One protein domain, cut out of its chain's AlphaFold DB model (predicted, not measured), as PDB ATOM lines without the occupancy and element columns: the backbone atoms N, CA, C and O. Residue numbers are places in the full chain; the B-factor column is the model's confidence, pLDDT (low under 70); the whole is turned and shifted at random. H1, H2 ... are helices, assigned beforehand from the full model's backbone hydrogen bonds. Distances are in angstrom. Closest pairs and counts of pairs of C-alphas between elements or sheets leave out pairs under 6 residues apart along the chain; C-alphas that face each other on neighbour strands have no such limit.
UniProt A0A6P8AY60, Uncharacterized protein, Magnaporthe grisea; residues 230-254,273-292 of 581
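Overview. This is residues 230 to 254 and 273 to 292 of the 581 residues of an uncharacterized protein of Magnaporthe grisea (UniProt A0A6P8AY60). Two helices of equal length, H1 and H2, meet near their first residues and spread from that corner as a wide, loose V, their far ends standing free. The unnamed stretch 230 to 236 leads into H1 and lies on the H2 side of the corner. The printed part has 45 residues, with H1 before H2 along the chain and no named strand; the class is all helix. The whole is loose, with a radius of gyration of the C-alphas of 13.0 A, and spans 44 by 18 by 14 A, a rod in outline.

Arrangement. Look first at H1, residues 237 to 254, and H2, residues 273 to 290, which only just touch, with 3 pairs of C-alphas within 8 A. Find their closest C-alphas at Leu 237 and Trp 276, 6.7 A apart. H1 touches with residues 237 to 240 alone, and H2 with residues 273 to 276 alone. Their lines stand at a steep tilt of 62 degrees, and they run opposite ways. In both helices each O i to N i+4 pair is within hydrogen-bond range.

Along the chain. Find C-alpha 237 at (-7.650, -11.030, -52.048); from there H1 runs 25.4 A to C-alpha 254 at (-31.928, -5.397, -47.067). H2 runs 24.7 A from C-alpha 273 to C-alpha 290 at (2.554, -7.052, -30.748).

Size, cuts and confidence. The C-alphas farthest apart are those of Glu 253 and Glu 292, at 44.2 A. Residues 255 to 272 are not printed, and C-alphas 254 and 273 are 25.0 A apart across this cut. Residues 244 to 254, in H1, and 285 to 292, of which 285 to 290 belong to H2, stand free. The mean pLDDT of the printed part is 75.8; look for values under 70 at residues 233 to 234, 246 to 254 and 292.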
ATOM      1  N   LEU A 230      -5.748 -17.272 -37.327       82.81
ATOM      2  CA  LEU A 230      -7.181 -17.014 -37.396       82.81
ATOM      3  C   LEU A 230      -7.674 -17.087 -38.851       82.81
ATOM      4  O   LEU A 230      -6.962 -16.638 -39.750       82.81
ATOM      5  N   PRO A 231      -8.914 -17.557 -39.097       76.00
ATOM      6  CA  PRO A 231      -9.477 -17.678 -40.450       76.00
ATOM      7  C   PRO A 231      -9.499 -16.378 -41.273       76.00
ATOM      8  O   PRO A 231      -9.636 -16.416 -42.494       76.00
ATOM      9  N   ASP A 232      -9.393 -15.222 -40.617       72.12
ATOM     10  CA  ASP A 232      -9.474 -13.897 -41.241       72.12
ATOM     11  C   ASP A 232      -8.108 -13.257 -41.528       72.12
ATOM     12  O   ASP A 232      -8.064 -12.214 -42.182       72.12
ATOM     13  N   ASP A 233      -7.013 -13.833 -41.022       68.12
ATOM     14  CA  ASP A 233      -5.698 -13.176 -41.007       68.12
ATOM     15  C   ASP A 233      -4.883 -13.389 -42.284       68.12
ATOM     16  O   ASP A 233      -4.096 -12.516 -42.648       68.12
ATOM     17  N   ASP A 234      -5.102 -14.509 -42.974       67.19
ATOM     18  CA  ASP A 234      -4.357 -14.892 -44.178       67.19
ATOM     19  C   ASP A 234      -5.294 -15.140 -45.376       67.19
ATOM     20  O   ASP A 234      -4.973 -15.898 -46.291       67.19
ATOM     21  N   ARG A 235      -6.472 -14.497 -45.385       76.56
ATOM     22  CA  ARG A 235      -7.352 -14.524 -46.560       76.56
ATOM     23  C   ARG A 235      -6.654 -13.837 -47.724       76.56
ATOM     24  O   ARG A 235      -6.270 -12.666 -47.630       76.56
ATOM     25  N   ASP A 236      -6.527 -14.554 -48.831       85.44
ATOM     26  CA  ASP A 236      -6.121 -13.937 -50.082       85.44
ATOM     27  C   ASP A 236      -7.162 -12.896 -50.540       85.44
ATOM     28  O   ASP A 236      -8.279 -12.794 -50.015       85.44
ATOM     29  N   LEU A 237      -6.779 -12.078 -51.519       82.00
ATOM     30  CA  LEU A 237      -7.650 -11.030 -52.048       82.00
ATOM     31  C   LEU A 237      -8.974 -11.599 -52.597       82.00
ATOM     32  O   LEU A 237      -9.989 -10.907 -52.557       82.00
ATOM     33  N   ALA A 238      -8.990 -12.845 -53.087       83.88
ATOM     34  CA  ALA A 238     -10.190 -13.484 -53.627       83.88
ATOM     35  C   ALA A 238     -11.187 -13.854 -52.516       83.88
ATOM     36  O   ALA A 238     -12.359 -13.493 -52.606       83.88
ATOM     37  N   ALA A 239     -10.724 -14.467 -51.428       81.81
ATOM     38  CA  ALA A 239     -11.538 -14.762 -50.252       81.81
ATOM     39  C   ALA A 239     -12.006 -13.483 -49.535       81.81
ATOM     40  O   ALA A 239     -13.088 -13.448 -48.945       81.81
ATOM     41  N   PHE A 240     -11.206 -12.412 -49.580       80.62
ATOM     42  CA  PHE A 240     -11.622 -11.096 -49.090       80.62
ATOM     43  C   PHE A 240     -12.731 -10.489 -49.960       80.62
ATOM     44  O   PHE A 240     -13.733 -10.018 -49.423       80.62
ATOM     45  N   ARG A 241     -12.589 -10.562 -51.291       82.38
ATOM     46  CA  ARG A 241     -13.619 -10.160 -52.262       82.38
ATOM     47  C   ARG A 241     -14.932 -10.897 -52.042       82.38
ATOM     48  O   ARG A 241     -15.972 -10.257 -51.989       82.38
ATOM     49  N   GLU A 242     -14.888 -12.216 -51.889       80.88
ATOM     50  CA  GLU A 242     -16.085 -13.031 -51.661       80.88
ATOM     51  C   GLU A 242     -16.785 -12.651 -50.350       80.88
ATOM     52  O   GLU A 242     -17.999 -12.469 -50.316       80.88
ATOM     53  N   ALA A 243     -16.023 -12.448 -49.273       76.81
ATOM     54  CA  ALA A 243     -16.581 -12.063 -47.980       76.81
ATOM     55  C   ALA A 243     -17.233 -10.670 -47.992       76.81
ATOM     56  O   ALA A 243     -18.309 -10.490 -47.420       76.81
ATOM     57  N   GLU A 244     -16.598  -9.699 -48.650       75.31
ATOM     58  CA  GLU A 244     -17.165  -8.360 -48.840       75.31
ATOM     59  C   GLU A 244     -18.368  -8.398 -49.791       75.31
ATOM     60  O   GLU A 244     -19.365  -7.730 -49.527       75.31
ATOM     61  N   GLY A 245     -18.329  -9.239 -50.830       72.12
ATOM     62  CA  GLY A 245     -19.442  -9.482 -51.751       72.12
ATOM     63  C   GLY A 245     -20.680 -10.039 -51.045       72.12
ATOM     64  O   GLY A 245     -21.763  -9.488 -51.195       72.12
ATOM     65  N   LEU A 246     -20.521 -11.043 -50.177       65.06
ATOM     66  CA  LEU A 246     -21.618 -11.586 -49.361       65.06
ATOM     67  C   LEU A 246     -22.176 -10.554 -48.366       65.06
ATOM     68  O   LEU A 246     -23.374 -10.538 -48.073       65.06
ATOM     69  N   GLY A 247     -21.316  -9.678 -47.836       62.25
ATOM     70  CA  GLY A 247     -21.731  -8.545 -47.011       62.25
ATOM     71  C   GLY A 247     -22.549  -7.527 -47.807       62.25
ATOM     72  O   GLY A 247     -23.612  -7.101 -47.351       62.25
ATOM     73  N   ALA A 248     -22.084  -7.190 -49.009       61.81
ATOM     74  CA  ALA A 248     -22.755  -6.289 -49.933       61.81
ATOM     75  C   ALA A 248     -24.094  -6.861 -50.405       61.81
ATOM     76  O   ALA A 248     -25.072  -6.127 -50.405       61.81
ATOM     77  N   ASP A 249     -24.182  -8.155 -50.709       59.66
ATOM     78  CA  ASP A 249     -25.428  -8.809 -51.113       59.66
ATOM     79  C   ASP A 249     -26.447  -8.844 -49.977       59.66
ATOM     80  O   ASP A 249     -27.618  -8.558 -50.200       59.66
ATOM     81  N   ARG A 250     -26.012  -9.066 -48.732       59.50
ATOM     82  CA  ARG A 250     -26.899  -8.993 -47.561       59.50
ATOM     83  C   ARG A 250     -27.410  -7.573 -47.303       59.50
ATOM     84  O   ARG A 250     -28.554  -7.397 -46.889       59.50
ATOM     85  N   ILE A 251     -26.572  -6.560 -47.535       60.50
ATOM     86  CA  ILE A 251     -26.965  -5.145 -47.463       60.50
ATOM     87  C   ILE A 251     -27.894  -4.794 -48.628       60.50
ATOM     88  O   ILE A 251     -28.894  -4.119 -48.419       60.50
ATOM     89  N   ARG A 252     -27.605  -5.280 -49.837       61.91
ATOM     90  CA  ARG A 252     -28.378  -5.051 -51.061       61.91
ATOM     91  C   ARG A 252     -29.733  -5.750 -50.998       61.91
ATOM     92  O   ARG A 252     -30.708  -5.165 -51.433       61.91
ATOM     93  N   GLU A 253     -29.836  -6.925 -50.391       59.44
ATOM     94  CA  GLU A 253     -31.102  -7.614 -50.112       59.44
ATOM     95  C   GLU A 253     -31.931  -6.857 -49.060       59.44
ATOM     96  O   GLU A 253     -33.142  -6.710 -49.207       59.44
ATOM     97  N   GLN A 254     -31.277  -6.284 -48.041       56.62
ATOM     98  CA  GLN A 254     -31.928  -5.397 -47.067       56.62
ATOM     99  C   GLN A 254     -32.351  -4.049 -47.676       56.62
ATOM    100  O   GLN A 254     -33.380  -3.505 -47.284       56.62
ATOM    101  N   GLU A 273      -9.070  -3.662 -53.131       84.00
ATOM    102  CA  GLU A 273      -7.678  -4.104 -53.032       84.00
ATOM    103  C   GLU A 273      -6.872  -3.228 -52.063       84.00
ATOM    104  O   GLU A 273      -6.127  -3.755 -51.233       84.00
ATOM    105  N   ALA A 274      -7.037  -1.903 -52.107       81.94
ATOM    106  CA  ALA A 274      -6.384  -0.999 -51.161       81.94
ATOM    107  C   ALA A 274      -6.806  -1.284 -49.709       81.94
ATOM    108  O   ALA A 274      -5.947  -1.356 -48.828       81.94
ATOM    109  N   ARG A 275      -8.102  -1.528 -49.460       80.50
ATOM    110  CA  ARG A 275      -8.635  -1.932 -48.147       80.50
ATOM    111  C   ARG A 275      -8.041  -3.263 -47.684       80.50
ATOM    112  O   ARG A 275      -7.614  -3.372 -46.534       80.50
ATOM    113  N   TRP A 276      -7.964  -4.256 -48.572       86.62
ATOM    114  CA  TRP A 276      -7.341  -5.548 -48.277       86.62
ATOM    115  C   TRP A 276      -5.851  -5.409 -47.949       86.62
ATOM    116  O   TRP A 276      -5.397  -5.969 -46.949       86.62
ATOM    117  N   ARG A 277      -5.087  -4.637 -48.737       86.69
ATOM    118  CA  ARG A 277      -3.660  -4.379 -48.476       86.69
ATOM    119  C   ARG A 277      -3.469  -3.674 -47.142       86.69
ATOM    120  O   ARG A 277      -2.713  -4.168 -46.318       86.69
ATOM    121  N   ALA A 278      -4.222  -2.605 -46.878       81.44
ATOM    122  CA  ALA A 278      -4.166  -1.890 -45.607       81.44
ATOM    123  C   ALA A 278      -4.476  -2.812 -44.415       81.44
ATOM    124  O   ALA A 278      -3.781  -2.778 -43.400       81.44
ATOM    125  N   ARG A 279      -5.479  -3.694 -44.543       82.06
ATOM    126  CA  ARG A 279      -5.803  -4.703 -43.524       82.06
ATOM    127  C   ARG A 279      -4.680  -5.727 -43.346       82.06
ATOM    128  O   ARG A 279      -4.342  -6.063 -42.213       82.06
ATOM    129  N   SER A 280      -4.114  -6.215 -44.444       83.19
ATOM    130  CA  SER A 280      -3.051  -7.223 -44.440       83.19
ATOM    131  C   SER A 280      -1.756  -6.669 -43.855       83.19
ATOM    132  O   SER A 280      -1.149  -7.302 -42.993       83.19
ATOM    133  N   ASP A 281      -1.366  -5.461 -44.258       84.56
ATOM    134  CA  ASP A 281      -0.205  -4.747 -43.731       84.56
ATOM    135  C   ASP A 281      -0.400  -4.419 -42.252       84.56
ATOM    136  O   ASP A 281       0.499  -4.659 -41.448       84.56
ATOM    137  N   ARG A 282      -1.610  -4.001 -41.853       80.81
ATOM    138  CA  ARG A 282      -1.970  -3.837 -40.440       80.81
ATOM    139  C   ARG A 282      -1.799  -5.137 -39.657       80.81
ATOM    140  O   ARG A 282      -1.202  -5.111 -38.587       80.81
ATOM    141  N   ARG A 283      -2.296  -6.276 -40.153       83.56
ATOM    142  CA  ARG A 283      -2.150  -7.569 -39.457       83.56
ATOM    143  C   ARG A 283      -0.710  -8.057 -39.421       83.56
ATOM    144  O   ARG A 283      -0.291  -8.609 -38.408       83.56
ATOM    145  N   ARG A 284       0.063  -7.848 -40.486       83.88
ATOM    146  CA  ARG A 284       1.506  -8.122 -40.497       83.88
ATOM    147  C   ARG A 284       2.211  -7.302 -39.419       83.88
ATOM    148  O   ARG A 284       2.915  -7.875 -38.598       83.88
ATOM    149  N   TRP A 285       1.953  -5.998 -39.379       84.38
ATOM    150  CA  TRP A 285       2.511  -5.096 -38.378       84.38
ATOM    151  C   TRP A 285       2.098  -5.485 -36.953       84.38
ATOM    152  O   TRP A 285       2.948  -5.562 -36.072       84.38
ATOM    153  N   GLU A 286       0.820  -5.812 -36.722       81.56
ATOM    154  CA  GLU A 286       0.334  -6.294 -35.420       81.56
ATOM    155  C   GLU A 286       1.072  -7.581 -35.003       81.56
ATOM    156  O   GLU A 286       1.456  -7.718 -33.846       81.56
ATOM    157  N   ARG A 287       1.347  -8.501 -35.934       82.06
ATOM    158  CA  ARG A 287       2.146  -9.705 -35.654       82.06
ATOM    159  C   ARG A 287       3.610  -9.378 -35.354       82.06
ATOM    160  O   ARG A 287       4.185  -9.972 -34.453       82.06
ATOM    161  N   GLU A 288       4.225  -8.459 -36.085       79.94
ATOM    162  CA  GLU A 288       5.642  -8.112 -35.902       79.94
ATOM    163  C   GLU A 288       5.895  -7.315 -34.617       79.94
ATOM    164  O   GLU A 288       6.898  -7.539 -33.943       79.94
ATOM    165  N   ILE A 289       4.980  -6.412 -34.262       75.50
ATOM    166  CA  ILE A 289       5.143  -5.493 -33.132       75.50
ATOM    167  C   ILE A 289       4.499  -6.030 -31.856       75.50
ATOM    168  O   ILE A 289       5.088  -5.887 -30.787       75.50
ATOM    169  N   CYS A 290       3.307  -6.632 -31.936       72.25
ATOM    170  CA  CYS A 290       2.554  -7.052 -30.748       72.25
ATOM    171  C   CYS A 290       2.952  -8.433 -30.220       72.25
ATOM    172  O   CYS A 290       2.482  -8.826 -29.148       72.25
ATOM    173  N   ARG A 291       3.800  -9.175 -30.939       74.00
ATOM    174  CA  ARG A 291       4.385 -10.416 -30.423       74.00
ATOM    175  C   ARG A 291       5.493 -10.100 -29.431       74.00
ATOM    176  O   ARG A 291       6.290  -9.184 -29.629       74.00
ATOM    177  N   GLU A 292       5.560 -10.888 -28.366       69.69
ATOM    178  CA  GLU A 292       6.661 -10.804 -27.411       69.69
ATOM    179  C   GLU A 292       7.998 -11.063 -28.113       69.69
ATOM    180  O   GLU A 292       8.236 -12.132 -28.686       69.69
TER     181      GLU A 292